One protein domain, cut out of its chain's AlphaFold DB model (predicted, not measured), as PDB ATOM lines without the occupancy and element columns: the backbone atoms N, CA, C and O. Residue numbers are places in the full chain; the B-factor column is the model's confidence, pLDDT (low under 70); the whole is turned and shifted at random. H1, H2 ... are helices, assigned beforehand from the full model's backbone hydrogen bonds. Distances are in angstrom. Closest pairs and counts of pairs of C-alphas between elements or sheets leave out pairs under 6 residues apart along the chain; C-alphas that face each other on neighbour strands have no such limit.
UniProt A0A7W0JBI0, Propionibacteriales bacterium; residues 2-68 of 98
ATOM      1  N   PHE A   2     142.143 136.633  96.957       54.09
ATOM      2  CA  PHE A   2     141.371 137.212  98.072       54.09
ATOM      3  C   PHE A   2     140.414 138.350  97.650       54.09
ATOM      4  O   PHE A   2     139.318 138.482  98.180       54.09
ATOM      5  N   HIS A   3     140.800 139.137  96.646       42.44
ATOM      6  CA  HIS A   3     140.055 140.291  96.118       42.44
ATOM      7  C   HIS A   3     138.841 139.867  95.271       42.44
ATOM      8  O   HIS A   3     137.802 140.514  95.326       42.44
ATOM      9  N   ALA A   4     138.945 138.741  94.555       59.16
ATOM     10  CA  ALA A   4     137.828 138.166  93.801       59.16
ATOM     11  C   ALA A   4     136.750 137.594  94.738       59.16
ATOM     12  O   ALA A   4     135.562 137.783  94.500       59.16
ATOM     13  N   PHE A   5     137.166 136.959  95.840       63.69
ATOM     14  CA  PHE A   5     136.256 136.502  96.893       63.69
ATOM     15  C   PHE A   5     135.543 137.686  97.561       63.69
ATOM     16  O   PHE A   5     134.319 137.703  97.614       63.69
ATOM     17  N   LEU A   6     136.293 138.718  97.972       67.44
ATOM     18  CA  LEU A   6     135.730 139.934  98.566       67.44
ATOM     19  C   LEU A   6     134.707 140.616  97.636       67.44
ATOM     20  O   LEU A   6     133.633 141.002  98.088       67.44
ATOM     21  N   GLY A   7     135.016 140.722  96.337       56.66
ATOM     22  CA  GLY A   7     134.138 141.332  95.335       56.66
ATOM     23  C   GLY A   7     132.836 140.558  95.111       56.66
ATOM     24  O   GLY A   7     131.761 141.153  95.156       56.66
ATOM     25  N   VAL A   8     132.902 139.231  94.953       63.91
ATOM     26  CA  VAL A   8     131.701 138.386  94.795       63.91
ATOM     27  C   VAL A   8     130.844 138.398  96.062       63.91
ATOM     28  O   VAL A   8     129.622 138.467  95.965       63.91
ATOM     29  N   THR A   9     131.459 138.386  97.248       63.31
ATOM     30  CA  THR A   9     130.734 138.484  98.522       63.31
ATOM     31  C   THR A   9     130.020 139.831  98.678       63.31
ATOM     32  O   THR A   9     128.871 139.847  99.104       63.31
ATOM     33  N   LEU A  10     130.637 140.955  98.288       59.50
ATOM     34  CA  LEU A  10     129.976 142.271  98.320       59.50
ATOM     35  C   LEU A  10     128.833 142.395  97.303       59.50
ATOM     36  O   LEU A  10     127.836 143.055  97.592       59.50
ATOM     37  N   MET A  11     128.969 141.769  96.130       58.28
ATOM     38  CA  MET A  11     127.935 141.759  95.088       58.28
ATOM     39  C   MET A  11     126.771 140.809  95.406       58.28
ATOM     40  O   MET A  11     125.666 141.035  94.917       58.28
ATOM     41  N   SER A  12     126.994 139.752  96.201       59.09
ATOM     42  CA  SER A  12     125.948 138.792  96.592       59.09
ATOM     43  C   SER A  12     125.211 139.164  97.883       59.09
ATOM     44  O   SER A  12     124.162 138.586  98.179       59.09
ATOM     45  N   MET A  13     125.726 140.129  98.651       64.69
ATOM     46  CA  MET A  13     125.062 140.653  99.844       64.69
ATOM     47  C   MET A  13     123.810 141.455  99.468       64.69
ATOM     48  O   MET A  13     123.891 142.504  98.842       64.69
ATOM     49  N   GLN A  14     122.644 140.976  99.912       58.38
ATOM     50  CA  GLN A  14     121.352 141.667  99.766       58.38
ATOM     51  C   GLN A  14     121.078 142.694 100.879       58.38
ATOM     52  O   GLN A  14     120.123 143.461 100.795       58.38
ATOM     53  N   GLN A  15     121.882 142.687 101.944       54.66
ATOM     54  CA  GLN A  15     121.766 143.599 103.083       54.66
ATOM     55  C   GLN A  15     122.796 144.722 102.932       54.66
ATOM     56  O   GLN A  15     123.992 144.450 102.801       54.66
ATOM     57  N   VAL A  16     122.335 145.974 102.952       56.97
ATOM     58  CA  VAL A  16     123.206 147.154 102.882       56.97
ATOM     59  C   VAL A  16     123.984 147.270 104.191       56.97
ATOM     60  O   VAL A  16     123.404 147.342 105.277       56.97
ATOM     61  N   ILE A  17     125.313 147.305 104.097       61.97
ATOM     62  CA  ILE A  17     126.175 147.514 105.262       61.97
ATOM     63  C   ILE A  17     125.928 148.935 105.790       61.97
ATOM     64  O   ILE A  17     126.095 149.906 105.058       61.97
ATOM     65  N   ALA A  18     125.542 149.044 107.066       56.47
ATOM     66  CA  ALA A  18     125.194 150.301 107.741       56.47
ATOM     67  C   ALA A  18     123.971 151.043 107.153       56.47
ATOM     68  O   ALA A  18     123.937 152.272 107.159       56.47
ATOM     69  N   ALA A  19     122.956 150.305 106.683       58.84
ATOM     70  CA  ALA A  19     121.702 150.854 106.144       58.84
ATOM     71  C   ALA A  19     121.085 151.973 107.012       58.84
ATOM     72  O   ALA A  19     120.800 153.052 106.507       58.84
ATOM     73  N   GLU A  20     120.981 151.760 108.330       63.59
ATOM     74  CA  GLU A  20     120.388 152.730 109.269       63.59
ATOM     75  C   GLU A  20     121.176 154.049 109.370       63.59
ATOM     76  O   GLU A  20     120.600 155.107 109.614       63.59
ATOM     77  N   TRP A  21     122.495 154.014 109.149       61.41
ATOM     78  CA  TRP A  21     123.330 155.218 109.127       61.41
ATOM     79  C   TRP A  21     123.132 156.020 107.837       61.41
ATOM     80  O   TRP A  21     123.119 157.250 107.865       61.41
ATOM     81  N   TYR A  22     122.958 155.328 106.707       57.53
ATOM     82  CA  TYR A  22     122.730 155.959 105.409       57.53
ATOM     83  C   TYR A  22     121.318 156.531 105.257       57.53
ATOM     84  O   TYR A  22     121.182 157.615 104.690       57.53
ATOM     85  N   ASP A  23     120.298 155.869 105.806       64.44
ATOM     86  CA  ASP A  23     118.920 156.384 105.809       64.44
ATOM     87  C   ASP A  23     118.785 157.666 106.651       64.44
ATOM     88  O   ASP A  23     117.968 158.531 106.345       64.44
ATOM     89  N   GLY A  24     119.644 157.854 107.660       65.56
ATOM     90  CA  GLY A  24     119.708 159.084 108.455       65.56
ATOM     91  C   GLY A  24     120.367 160.287 107.759       65.56
ATOM     92  O   GLY A  24     120.330 161.387 108.306       65.56
ATOM     93  N   LEU A  25     120.986 160.108 106.583       67.19
ATOM     94  CA  LEU A  25     121.740 161.161 105.884       67.19
ATOM     95  C   LEU A  25     120.925 161.955 104.847       67.19
ATOM     96  O   LEU A  25     121.492 162.859 104.234       67.19
ATOM     97  N   ASP A  26     119.646 161.614 104.633       60.53
ATOM     98  CA  ASP A  26     118.699 162.275 103.707       60.53
ATOM     99  C   ASP A  26     119.331 162.683 102.353       60.53
ATOM    100  O   ASP A  26     119.197 163.805 101.853       60.53
ATOM    101  N   ARG A  27     120.121 161.774 101.758       61.16
ATOM    102  CA  ARG A  27     120.870 162.059 100.522       61.16
ATOM    103  C   ARG A  27     119.983 161.909  99.296       61.16
ATOM    104  O   ARG A  27     119.852 160.823  98.745       61.16
ATOM    105  N   HIS A  28     119.467 163.028  98.803       62.38
ATOM    106  CA  HIS A  28     118.674 163.087  97.568       62.38
ATOM    107  C   HIS A  28     119.511 163.136  96.269       62.38
ATOM    108  O   HIS A  28     118.947 163.164  95.177       62.38
ATOM    109  N   TRP A  29     120.846 163.220  96.351       66.56
ATOM    110  CA  TRP A  29     121.733 163.430  95.191       66.56
ATOM    111  C   TRP A  29     122.498 162.180  94.722       66.56
ATOM    112  O   TRP A  29     123.231 162.264  93.737       66.56
ATOM    113  N   LEU A  30     122.344 161.038  95.401       65.88
ATOM    114  CA  LEU A  30     122.875 159.739  94.965       65.88
ATOM    115  C   LEU A  30     121.732 158.762  94.652       65.88
ATOM    116  O   LEU A  30     120.636 158.909  95.197       65.88
ATOM    117  N   PRO A  31     121.975 157.740  93.810       66.19
ATOM    118  CA  PRO A  31     121.100 156.577  93.722       66.19
ATOM    119  C   PRO A  31     120.873 155.958  95.109       66.19
ATOM    120  O   PRO A  31     121.734 156.053  95.985       66.19
ATOM    121  N   GLY A  32     119.734 155.284  95.305       77.75
ATOM    122  CA  GLY A  32     119.468 154.568  96.554       77.75
ATOM    123  C   GLY A  32     120.617 153.601  96.910       77.75
ATOM    124  O   GLY A  32     121.223 153.036  95.994       77.75
ATOM    125  N   PRO A  33     120.916 153.363  98.202       72.50
ATOM    126  CA  PRO A  33     122.136 152.670  98.648       72.50
ATOM    127  C   PRO A  33     122.417 151.318  97.967       72.50
ATOM    128  O   PRO A  33     123.566 150.989  97.680       72.50
ATOM    129  N   ALA A  34     121.370 150.554  97.644       73.12
ATOM    130  CA  ALA A  34     121.492 149.284  96.929       73.12
ATOM    131  C   ALA A  34     121.994 149.450  95.481       73.12
ATOM    132  O   ALA A  34     122.826 148.672  95.015       73.12
ATOM    133  N   ALA A  35     121.520 150.473  94.764       73.81
ATOM    134  CA  ALA A  35     121.952 150.746  93.395       73.81
ATOM    135  C   ALA A  35     123.422 151.194  93.351       73.81
ATOM    136  O   ALA A  35     124.172 150.763  92.476       73.81
ATOM    137  N   ASP A  36     123.845 151.994  94.331       76.75
ATOM    138  CA  ASP A  36     125.226 152.469  94.448       76.75
ATOM    139  C   ASP A  36     126.198 151.307  94.743       76.75
ATOM    140  O   ASP A  36     127.249 151.180  94.110       76.75
ATOM    141  N   GLN A  37     125.801 150.366  95.610       75.44
ATOM    142  CA  GLN A  37     126.580 149.161  95.919       75.44
ATOM    143  C   GLN A  37     126.730 148.216  94.714       75.44
ATOM    144  O   GLN A  37     127.810 147.662  94.498       75.44
ATOM    145  N   HIS A  38     125.690 148.059  93.890       74.19
ATOM    146  CA  HIS A  38     125.775 147.267  92.659       74.19
ATOM    147  C   HIS A  38     126.746 147.875  91.637       74.19
ATOM    148  O   HIS A  38     127.540 147.145  91.038       74.19
ATOM    149  N   ILE A  39     126.721 149.199  91.462       79.44
ATOM    150  CA  ILE A  39     127.638 149.909  90.559       79.44
ATOM    151  C   ILE A  39     129.075 149.803  91.073       79.44
ATOM    152  O   ILE A  39     129.974 149.437  90.313       79.44
ATOM    153  N   ALA A  40     129.293 150.056  92.365       75.38
ATOM    154  CA  ALA A  40     130.605 149.940  92.989       75.38
ATOM    155  C   ALA A  40     131.171 148.515  92.874       75.38
ATOM    156  O   ALA A  40     132.343 148.346  92.537       75.38
ATOM    157  N   GLY A  41     130.336 147.488  93.074       77.62
ATOM    158  CA  GLY A  41     130.707 146.088  92.870       77.62
ATOM    159  C   GLY A  41     131.091 145.780  91.420       77.62
ATOM    160  O   GLY A  41     132.112 145.140  91.180       77.62
ATOM    161  N   GLY A  42     130.334 146.298  90.448       77.50
ATOM    162  CA  GLY A  42     130.639 146.146  89.023       77.50
ATOM    163  C   GLY A  42     131.956 146.810  88.607       77.50
ATOM    164  O   GLY A  42     132.742 146.207  87.879       77.50
ATOM    165  N   ILE A  43     132.238 148.016  89.109       77.62
ATOM    166  CA  ILE A  43     133.512 148.715  88.871       77.62
ATOM    167  C   ILE A  43     134.668 147.952  89.521       77.62
ATOM    168  O   ILE A  43     135.697 147.724  88.884       77.62
ATOM    169  N   LEU A  44     134.500 147.526  90.776       78.12
ATOM    170  CA  LEU A  44     135.508 146.753  91.495       78.12
ATOM    171  C   LEU A  44     135.842 145.455  90.749       78.12
ATOM    172  O   LEU A  44     137.018 145.150  90.556       78.12
ATOM    173  N   TRP A  45     134.826 144.726  90.287       73.94
ATOM    174  CA  TRP A  45     135.005 143.472  89.561       73.94
ATOM    175  C   TRP A  45     135.640 143.690  88.181       73.94
ATOM    176  O   TRP A  45     136.706 143.144  87.901       73.94
ATOM    177  N   GLY A  46     135.068 144.575  87.359       76.69
ATOM    178  CA  GLY A  46     135.575 144.838  86.011       76.69
ATOM    179  C   GLY A  46     136.984 145.439  85.991       76.69
ATOM    180  O   GLY A  46     137.781 145.123  85.108       76.69
ATOM    181  N   SER A  47     137.339 146.263  86.984       78.69
ATOM    182  CA  SER A  47     138.700 146.807  87.090       78.69
ATOM    183  C   SER A  47     139.747 145.718  87.354       78.69
ATOM    184  O   SER A  47     140.838 145.768  86.781       78.69
ATOM    185  N   GLY A  48     139.406 144.701  88.152       75.25
ATOM    186  CA  GLY A  48     140.279 143.560  88.423       75.25
ATOM    187  C   GLY A  48     140.561 142.725  87.175       75.25
ATOM    188  O   GLY A  48     141.717 142.382  86.914       75.25
ATOM    189  N   ASP A  49     139.531 142.463  86.371       83.56
ATOM    190  CA  ASP A  49     139.655 141.676  85.141       83.56
ATOM    191  C   ASP A  49     140.494 142.393  84.082       83.56
ATOM    192  O   ASP A  49     141.348 141.774  83.449       83.56
ATOM    193  N   ILE A  50     140.328 143.710  83.928       87.69
ATOM    194  CA  ILE A  50     141.139 144.506  82.994       87.69
ATOM    195  C   ILE A  50     142.621 144.443  83.379       87.69
ATOM    196  O   ILE A  50     143.470 144.170  82.530       87.69
ATOM    197  N   VAL A  51     142.948 144.651  84.659       84.06
ATOM    198  CA  VAL A  51     144.337 144.565  85.138       84.06
ATOM    199  C   VAL A  51     144.892 143.150  84.939       84.06
ATOM    200  O   VAL A  51     146.018 142.993  84.461       84.06
ATOM    201  N   GLY A  52     144.097 142.120  85.241       82.62
ATOM    202  CA  GLY A  52     144.468 140.721  85.030       82.62
ATOM    203  C   GLY A  52     144.767 140.398  83.566       82.62
ATOM    204  O   GLY A  52     145.809 139.812  83.267       82.62
ATOM    205  N   LEU A  53     143.903 140.834  82.646       87.56
ATOM    206  CA  LEU A  53     144.072 140.648  81.203       87.56
ATOM    207  C   LEU A  53     145.330 141.341  80.677       87.56
ATOM    208  O   LEU A  53     146.035 140.766  79.848       87.56
ATOM    209  N   VAL A  54     145.649 142.540  81.170       92.44
ATOM    210  CA  VAL A  54     146.875 143.255  80.787       92.44
ATOM    211  C   VAL A  54     148.113 142.480  81.233       92.44
ATOM    212  O   VAL A  54     148.999 142.227  80.417       92.44
ATOM    213  N   ILE A  55     148.165 142.047  82.497       89.88
ATOM    214  CA  ILE A  55     149.303 141.279  83.025       89.88
ATOM    215  C   ILE A  55     149.463 139.960  82.261       89.88
ATOM    216  O   ILE A  55     150.568 139.641  81.820       89.88
ATOM    217  N   PHE A  56     148.373 139.215  82.061       89.50
ATOM    218  CA  PHE A  56     148.391 137.965  81.300       89.50
ATOM    219  C   PHE A  56     148.910 138.183  79.875       89.50
ATOM    220  O   PHE A  56     149.784 137.447  79.422       89.50
ATOM    221  N   SER A  57     148.433 139.225  79.191       90.44
ATOM    222  CA  SER A  57     148.858 139.557  77.827       90.44
ATOM    223  C   SER A  57     150.355 139.871  77.754       90.44
ATOM    224  O   SER A  57     151.049 139.376  76.866       90.44
ATOM    225  N   VAL A  58     150.879 140.649  78.709       94.81
ATOM    226  CA  VAL A  58     152.314 140.964  78.792       94.81
ATOM    227  C   VAL A  58     153.140 139.695  79.002       94.81
ATOM    228  O   VAL A  58     154.105 139.469  78.270       94.81
ATOM    229  N   LEU A  59     152.751 138.846  79.956       90.50
ATOM    230  CA  LEU A  59     153.450 137.588  80.233       90.50
ATOM    231  C   LEU A  59     153.395 136.630  79.041       90.50
ATOM    232  O   LEU A  59     154.396 135.995  78.722       90.50
ATOM    233  N   PHE A  60     152.261 136.561  78.345       90.06
ATOM    234  CA  PHE A  60     152.105 135.739  77.151       90.06
ATOM    235  C   PHE A  60     153.064 136.174  76.035       90.06
ATOM    236  O   PHE A  60     153.783 135.342  75.484       90.06
ATOM    237  N   VAL A  61     153.150 137.477  75.743       92.88
ATOM    238  CA  VAL A  61     154.086 138.008  74.735       92.88
ATOM    239  C   VAL A  61     155.541 137.745  75.131       92.88
ATOM    240  O   VAL A  61     156.346 137.332  74.292       92.88
ATOM    241  N   GLN A  62     155.886 137.938  76.408       90.88
ATOM    242  CA  GLN A  62     157.223 137.632  76.925       90.88
ATOM    243  C   GLN A  62     157.565 136.145  76.768       90.88
ATOM    244  O   GLN A  62     158.650 135.809  76.288       90.88
ATOM    245  N   TRP A  63     156.628 135.262  77.117       91.69
ATOM    246  CA  TRP A  63     156.785 133.817  77.002       91.69
ATOM    247  C   TRP A  63     156.973 133.378  75.547       91.69
ATOM    248  O   TRP A  63     157.948 132.693  75.252       91.69
ATOM    249  N   VAL A  64     156.138 133.853  74.614       88.06
ATOM    250  CA  VAL A  64     156.279 133.545  73.178       88.06
ATOM    251  C   VAL A  64     157.661 133.953  72.658       88.06
ATOM    252  O   VAL A  64     158.312 133.187  71.944       88.06
ATOM    253  N   GLY A  65     158.149 135.136  73.045       89.06
ATOM    254  CA  GLY A  65     159.488 135.594  72.677       89.06
ATOM    255  C   GLY A  65     160.605 134.707  73.240       89.06
ATOM    256  O   GLY A  65     161.573 134.413  72.533       89.06
ATOM    257  N   GLN A  66     160.473 134.252  74.489       82.62
ATOM    258  CA  GLN A  66     161.411 133.310  75.104       82.62
ATOM    259  C   GLN A  66     161.404 131.963  74.368       82.62
ATOM    260  O   GLN A  66     162.470 131.476  73.983       82.62
ATOM    261  N   SER A  67     160.222 131.406  74.101       83.38
ATOM    262  CA  SER A  67     160.056 130.123  73.417       83.38
ATOM    263  C   SER A  67     160.661 130.124  72.014       83.38
ATOM    264  O   SER A  67     161.324 129.163  71.637       83.38
ATOM    265  N   GLN A  68     160.525 131.213  71.248       89.12
ATOM    266  CA  GLN A  68     161.150 131.307  69.921       89.12
ATOM    267  C   GLN A  68     162.685 131.295  69.984       89.12
ATOM    268  O   GLN A  68     163.348 130.690  69.137       89.12
TER     269      GLN A  68
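This is residues 2 to 68 of the 98 residues of a protein of Propionibacteriales bacterium (UniProt A0A7W0JBI0). One long helix, H3, makes the length of a rod, and the short helix H1 packs beside part of its first half, running back against it. The chain between them swings out past the start of H3 in a loop that holds the small helix H2, while residues 50 to 68 of H3 stick out alone. The printed part has 67 residues with three named helices, H1, H2, H3, and no named strand, and is all helix. It is extended, with a radius of gyration of the C-alphas of 18.5 A and spans of 63 by 23 by 12 A.

H1, residues 2 to 12, begins at C-alpha 2 (141.371, 137.212, 98.072) and is 15.6 A long. H2 is residues 19 to 23. H3, residues 33 to 68, runs 53.0 A to C-alpha 68 (161.150, 131.307, 69.921).

H1 touches H3, which meets it with residues 37 to 45 alone; the closest C-alphas, of Met 11 and Gly 41, are 5.6 A apart. They run opposite ways at a shallow tilt of 33 degrees, only just short of steep. H2 is close to H3 but not clearly touching, the closest C-alphas, of Tyr 22 and Pro 33, being 7.5 A apart. H1 and H2 are apart. In H1, H2 and H3 every O i to N i+4 pair is within hydrogen-bond range.

The C-alphas of Gly 24 and Gln 68, the two farthest apart, are 63.0 A apart. Residues 24 to 30 stand free too. The printed part has no cut, and both links are short. Residues 2 to 31 have pLDDT under 70.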